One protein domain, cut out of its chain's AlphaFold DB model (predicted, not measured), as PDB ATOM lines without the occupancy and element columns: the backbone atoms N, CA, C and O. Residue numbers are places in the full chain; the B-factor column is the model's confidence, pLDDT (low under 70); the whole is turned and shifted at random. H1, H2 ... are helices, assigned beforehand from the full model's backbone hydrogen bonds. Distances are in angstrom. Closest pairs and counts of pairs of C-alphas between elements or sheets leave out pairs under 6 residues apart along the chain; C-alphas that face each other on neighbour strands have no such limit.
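This is residues 72 to 117 of the 117 residues of an uncharacterized protein of Haloterrigena hispanica (UniProt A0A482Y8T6). Three helices run side by side as a small up-and-down bundle, H1 against H2 against H3, with their centres at the corners of a triangle. The short H1 is shifted lengthwise toward the end of the bundle where H3 finishes, while the longest helix, H2, runs opposite ways to both H1 and H3, which touch each other. The printed part has 46 residues with three named helices in the order H1, H2, H3 and no named strand, and its class is all helix. It is compact, with a radius of gyration of the C-alphas of 10.0 A, and elongated, its C-alphas spanning 28 by 18 by 14 A.

H1, residues 73 to 80, touches H2, residues 86 to 99. Their closest C-alphas, those of Leu 75 and Ala 89, are 5.7 A apart. The two stand at a shallow tilt of 19 degrees and run opposite ways, as a helical hairpin. H2 in turn touches H3, residues 106 to 116, with the C-alphas of Ala 97 and Tyr 108 the closest at 6.4 A. These two also form a helical hairpin, running opposite ways at a shallow tilt of 9 degrees. H1 and H3 touch as well, and their closest C-alphas are those of Arg 76 and Leu 115, 5.4 A apart. They run the same way at a shallow tilt of 14 degrees. With a shallow tilt in the three pairs, the helix packing is mostly aligned, the helices' lines standing at small angles to each other. In H1, H2 and H3 every backbone O i to N i+4 pair is within hydrogen-bond range.

H1 runs from Ile 73, whose C-alpha is at (-5.374, 15.937, 33.855), to Lys 80, and measures 10.7 A from first to last C-alpha. H2 has 14 residues, from Pro 86, with its C-alpha at (-1.169, 23.214, 24.169), to Thr 99, and measures 20.2 A. H3 runs from Pro 106 to Asp 116, 15.8 A from first to last C-alpha, and ends with C-alpha 116 at (4.434, 19.990, 30.720).

The two C-alphas farthest apart are those of Gly 82 and Gly 104, at 28.5 A, while the C-alphas of Pro 72 and Glu 117 are 12.6 A apart. The printed part runs from residue 72 to residue 117, the chain's last residue, and has no cut. The link from H1 to H2, five residues, is tight, and the link from H2 to H3, six residues, is short; no link is long. The mean pLDDT of the printed part is 91.8, and of its residues only residue 117 is under 70.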
ATOM      1  N   PRO A  72      -7.541  18.575  36.419       91.94
ATOM      2  CA  PRO A  72      -6.710  19.228  35.405       91.94
ATOM      3  C   PRO A  72      -6.003  18.264  34.438       91.94
ATOM      4  O   PRO A  72      -5.632  18.679  33.340       91.94
ATOM      5  N   ILE A  73      -5.877  16.971  34.775       93.31
ATOM      6  CA  ILE A  73      -5.374  15.937  33.855       93.31
ATOM      7  C   ILE A  73      -6.194  15.847  32.557       93.31
ATOM      8  O   ILE A  73      -5.664  15.472  31.509       93.31
ATOM      9  N   VAL A  74      -7.470  16.247  32.590       94.69
ATOM     10  CA  VAL A  74      -8.342  16.283  31.410       94.69
ATOM     11  C   VAL A  74      -7.791  17.241  30.352       94.69
ATOM     12  O   VAL A  74      -7.816  16.910  29.169       94.69
ATOM     13  N   LEU A  75      -7.219  18.385  30.749       95.31
ATOM     14  CA  LEU A  75      -6.612  19.328  29.804       95.31
ATOM     15  C   LEU A  75      -5.453  18.674  29.042       95.31
ATOM     16  O   LEU A  75      -5.392  18.775  27.818       95.31
ATOM     17  N   ARG A  76      -4.592  17.924  29.741       93.94
ATOM     18  CA  ARG A  76      -3.505  17.150  29.122       93.94
ATOM     19  C   ARG A  76      -4.052  16.098  28.160       93.94
ATOM     20  O   ARG A  76      -3.554  15.959  27.046       93.94
ATOM     21  N   ALA A  77      -5.084  15.358  28.565       94.31
ATOM     22  CA  ALA A  77      -5.695  14.331  27.725       94.31
ATOM     23  C   ALA A  77      -6.283  14.917  26.430       94.31
ATOM     24  O   ALA A  77      -6.132  14.321  25.363       94.31
ATOM     25  N   LEU A  78      -6.908  16.097  26.501       95.31
ATOM     26  CA  LEU A  78      -7.422  16.806  25.327       95.31
ATOM     27  C   LEU A  78      -6.297  17.272  24.394       95.31
ATOM     28  O   LEU A  78      -6.445  17.152  23.177       95.31
ATOM     29  N   VAL A  79      -5.168  17.732  24.945       95.44
ATOM     30  CA  VAL A  79      -3.972  18.082  24.159       95.44
ATOM     31  C   VAL A  79      -3.399  16.863  23.450       95.44
ATOM     32  O   VAL A  79      -3.222  16.884  22.235       95.44
ATOM     33  N   LYS A  80      -3.195  15.757  24.173       95.12
ATOM     34  CA  LYS A  80      -2.667  14.510  23.595       95.12
ATOM     35  C   LYS A  80      -3.547  13.934  22.484       95.12
ATOM     36  O   LYS A  80      -3.045  13.233  21.615       95.12
ATOM     37  N   ARG A  81      -4.850  14.221  22.505       95.06
ATOM     38  CA  ARG A  81      -5.813  13.793  21.476       95.06
ATOM     39  C   ARG A  81      -5.958  14.787  20.318       95.06
ATOM     40  O   ARG A  81      -6.789  14.558  19.448       95.06
ATOM     41  N   GLY A  82      -5.212  15.896  20.322       94.31
ATOM     42  CA  GLY A  82      -5.324  16.951  19.309       94.31
ATOM     43  C   GLY A  82      -6.652  17.716  19.348       94.31
ATOM     44  O   GLY A  82      -6.988  18.412  18.397       94.31
ATOM     45  N   VAL A  83      -7.428  17.588  20.431       96.88
ATOM     46  CA  VAL A  83      -8.716  18.288  20.604       96.88
ATOM     47  C   VAL A  83      -8.497  19.715  21.109       96.88
ATOM     48  O   VAL A  83      -9.314  20.603  20.863       96.88
ATOM     49  N   LEU A  84      -7.402  19.944  21.836       95.62
ATOM     50  CA  LEU A  84      -7.061  21.233  22.419       95.62
ATOM     51  C   LEU A  84      -5.593  21.561  22.149       95.62
ATOM     52  O   LEU A  84      -4.714  20.778  22.479       95.62
ATOM     53  N   GLU A  85      -5.314  22.740  21.606       96.19
ATOM     54  CA  GLU A  85      -3.931  23.199  21.438       96.19
ATOM     55  C   GLU A  85      -3.226  23.373  22.797       96.19
ATOM     56  O   GLU A  85      -3.854  23.882  23.735       96.19
ATOM     57  N   PRO A  86      -1.918  23.067  22.916       94.81
ATOM     58  CA  PRO A  86      -1.169  23.214  24.169       94.81
ATOM     59  C   PRO A  86      -1.304  24.607  24.799       94.81
ATOM     60  O   PRO A  86      -1.594  24.746  25.987       94.81
ATOM     61  N   LYS A  87      -1.196  25.662  23.980       95.25
ATOM     62  CA  LYS A  87      -1.359  27.054  24.428       95.25
ATOM     63  C   LYS A  87      -2.765  27.325  24.976       95.25
ATOM     64  O   LYS A  87      -2.922  28.037  25.965       95.25
ATOM     65  N   ASN A  88      -3.792  26.732  24.369       96.69
ATOM     66  CA  ASN A  88      -5.167  26.875  24.841       96.69
ATOM     67  C   ASN A  88      -5.399  26.109  26.149       96.69
ATOM     68  O   ASN A  88      -6.155  26.583  26.993       96.69
ATOM     69  N   ALA A  89      -4.740  24.965  26.349       96.06
ATOM     70  CA  ALA A  89      -4.778  24.237  27.614       96.06
ATOM     71  C   ALA A  89      -4.151  25.041  28.759       96.06
ATOM     72  O   ALA A  89      -4.760  25.159  29.822       96.06
ATOM     73  N   GLN A  90      -2.996  25.669  28.519       94.88
ATOM     74  CA  GLN A  90      -2.352  26.559  29.490       94.88
ATOM     75  C   GLN A  90      -3.240  27.760  29.842       94.88
ATOM     76  O   GLN A  90      -3.486  28.012  31.020       94.88
ATOM     77  N   ASN A  91      -3.806  28.438  28.838       95.50
ATOM     78  CA  ASN A  91      -4.722  29.561  29.061       95.50
ATOM     79  C   ASN A  91      -5.958  29.145  29.874       95.50
ATOM     80  O   ASN A  91      -6.387  29.872  30.769       95.50
ATOM     81  N   ARG A  92      -6.533  27.967  29.588       95.31
ATOM     82  CA  ARG A  92      -7.667  27.430  30.357       95.31
ATOM     83  C   ARG A  92      -7.276  27.130  31.798       95.31
ATOM     84  O   ARG A  92      -8.036  27.476  32.694       95.31
ATOM     85  N   LEU A  93      -6.105  26.537  32.033       94.75
ATOM     86  CA  LEU A  93      -5.617  26.298  33.390       94.75
ATOM     87  C   LEU A  93      -5.461  27.612  34.171       94.75
ATOM     88  O   LEU A  93      -5.886  27.689  35.318       94.75
ATOM     89  N   GLU A  94      -4.911  28.657  33.551       94.19
ATOM     90  CA  GLU A  94      -4.784  29.981  34.175       94.19
ATOM     91  C   GLU A  94      -6.144  30.614  34.495       94.19
ATOM     92  O   GLU A  94      -6.303  31.242  35.540       94.19
ATOM     93  N   GLN A  95      -7.139  30.437  33.621       94.31
ATOM     94  CA  GLN A  95      -8.509  30.883  33.881       94.31
ATOM     95  C   GLN A  95      -9.129  30.137  35.065       94.31
ATOM     96  O   GLN A  95      -9.647  30.786  35.970       94.31
ATOM     97  N   ILE A  96      -9.024  28.804  35.094       92.44
ATOM     98  CA  ILE A  96      -9.515  27.980  36.209       92.44
ATOM     99  C   ILE A  96      -8.855  28.431  37.510       92.44
ATOM    100  O   ILE A  96      -9.547  28.695  38.493       92.44
ATOM    101  N   ALA A  97      -7.532  28.608  37.491       92.06
ATOM    102  CA  ALA A  97      -6.777  28.998  38.667       92.06
ATOM    103  C   ALA A  97      -7.177  30.373  39.208       92.06
ATOM    104  O   ALA A  97      -7.231  30.551  40.418       92.06
ATOM    105  N   LYS A  98      -7.512  31.327  38.335       91.69
ATOM    106  CA  LYS A  98      -8.078  32.620  38.748       91.69
ATOM    107  C   LYS A  98      -9.466  32.464  39.363       91.69
ATOM    108  O   LYS A  98      -9.744  33.070  40.387       91.69
ATOM    109  N   THR A  99     -10.337  31.665  38.747       91.06
ATOM    110  CA  THR A  99     -11.729  31.512  39.205       91.06
ATOM    111  C   THR A  99     -11.869  30.716  40.496       91.06
ATOM    112  O   THR A  99     -12.812  30.949  41.243       91.06
ATOM    113  N   ARG A 100     -10.955  29.775  40.753       85.25
ATOM    114  CA  ARG A 100     -10.979  28.894  41.928       85.25
ATOM    115  C   ARG A 100      -9.929  29.248  42.977       85.25
ATOM    116  O   ARG A 100      -9.675  28.449  43.865       85.25
ATOM    117  N   ASP A 101      -9.310  30.420  42.843       84.94
ATOM    118  CA  ASP A 101      -8.239  30.906  43.720       84.94
ATOM    119  C   ASP A 101      -7.083  29.901  43.906       84.94
ATOM    120  O   ASP A 101      -6.505  29.725  44.974       84.94
ATOM    121  N   TRP A 102      -6.731  29.192  42.833       89.06
ATOM    122  CA  TRP A 102      -5.598  28.268  42.849       89.06
ATOM    123  C   TRP A 102      -4.267  28.965  42.582       89.06
ATOM    124  O   TRP A 102      -3.222  28.316  42.627       89.06
ATOM    125  N   LEU A 103      -4.260  30.254  42.234       84.50
ATOM    126  CA  LEU A 103      -3.020  30.951  41.907       84.50
ATOM    127  C   LEU A 103      -2.051  30.921  43.097       84.50
ATOM    128  O   LEU A 103      -2.372  31.333  44.202       84.50
ATOM    129  N   GLY A 104      -0.849  30.389  42.865       81.50
ATOM    130  CA  GLY A 104       0.148  30.175  43.921       81.50
ATOM    131  C   GLY A 104      -0.116  28.958  44.820       81.50
ATOM    132  O   GLY A 104       0.796  28.521  45.526       81.50
ATOM    133  N   ALA A 105      -1.303  28.351  44.743       88.62
ATOM    134  CA  ALA A 105      -1.653  27.158  45.497       88.62
ATOM    135  C   ALA A 105      -0.935  25.903  44.953       88.62
ATOM    136  O   ALA A 105      -0.589  25.826  43.764       88.62
ATOM    137  N   PRO A 106      -0.732  24.869  45.793       90.12
ATOM    138  CA  PRO A 106      -0.077  23.632  45.370       90.12
ATOM    139  C   PRO A 106      -0.770  22.930  44.190       90.12
ATOM    140  O   PRO A 106      -0.081  22.378  43.329       90.12
ATOM    141  N   ILE A 107      -2.102  23.016  44.087       90.81
ATOM    142  CA  ILE A 107      -2.861  22.418  42.980       90.81
ATOM    143  C   ILE A 107      -2.526  23.047  41.631       90.81
ATOM    144  O   ILE A 107      -2.344  22.321  40.657       90.81
ATOM    145  N   TYR A 108      -2.349  24.369  41.566       92.38
ATOM    146  CA  TYR A 108      -1.968  25.033  40.325       92.38
ATOM    147  C   TYR A 108      -0.580  24.596  39.856       92.38
ATOM    148  O   TYR A 108      -0.399  24.278  38.682       92.38
ATOM    149  N   ARG A 109       0.390  24.503  40.778       91.69
ATOM    150  CA  ARG A 109       1.737  24.004  40.457       91.69
ATOM    151  C   ARG A 109       1.689  22.573  39.926       91.69
ATOM    152  O   ARG A 109       2.303  22.288  38.899       91.69
ATOM    153  N   ARG A 110       0.918  21.693  40.577       90.25
ATOM    154  CA  ARG A 110       0.758  20.302  40.139       90.25
ATOM    155  C   ARG A 110       0.071  20.208  38.779       90.25
ATOM    156  O   ARG A 110       0.525  19.464  37.917       90.25
ATOM    157  N   ALA A 111      -0.987  20.984  38.567       92.12
ATOM    158  CA  ALA A 111      -1.705  21.045  37.303       92.12
ATOM    159  C   ALA A 111      -0.833  21.573  36.155       92.12
ATOM    160  O   ALA A 111      -0.936  21.073  35.039       92.12
ATOM    161  N   ARG A 112       0.054  22.542  36.424       93.06
ATOM    162  CA  ARG A 112       1.005  23.042  35.424       93.06
ATOM    163  C   ARG A 112       2.006  21.961  35.022       93.06
ATOM    164  O   ARG A 112       2.148  21.708  33.835       93.06
ATOM    165  N   GLN A 113       2.591  21.263  35.997       91.12
ATOM    166  CA  GLN A 113       3.488  20.130  35.738       91.12
ATOM    167  C   GLN A 113       2.813  19.047  34.887       91.12
ATOM    168  O   GLN A 113       3.417  18.554  33.945       91.12
ATOM    169  N   LEU A 114       1.537  18.730  35.150       89.19
ATOM    170  CA  LEU A 114       0.784  17.759  34.346       89.19
ATOM    171  C   LEU A 114       0.652  18.156  32.867       89.19
ATOM    172  O   LEU A 114       0.485  17.272  32.032       89.19
ATOM    173  N   LEU A 115       0.667  19.451  32.536       88.88
ATOM    174  CA  LEU A 115       0.616  19.919  31.147       88.88
ATOM    175  C   LEU A 115       1.982  19.901  30.458       88.88
ATOM    176  O   LEU A 115       2.020  19.829  29.232       88.88
ATOM    177  N   ASP A 116       3.063  19.981  31.231       82.25
ATOM    178  CA  ASP A 116       4.434  19.990  30.720       82.25
ATOM    179  C   ASP A 116       4.996  18.555  30.522       82.25
ATOM    180  O   ASP A 116       6.015  18.384  29.852       82.25
ATOM    181  N   GLU A 117       4.321  17.526  31.064       69.50
ATOM    182  CA  GLU A 117       4.585  16.076  30.884       69.50
ATOM    183  C   GLU A 117       3.916  15.444  29.644       69.50
ATOM    184  O   GLU A 117       4.435  14.436  29.116       69.50
TER     185      GLU A 117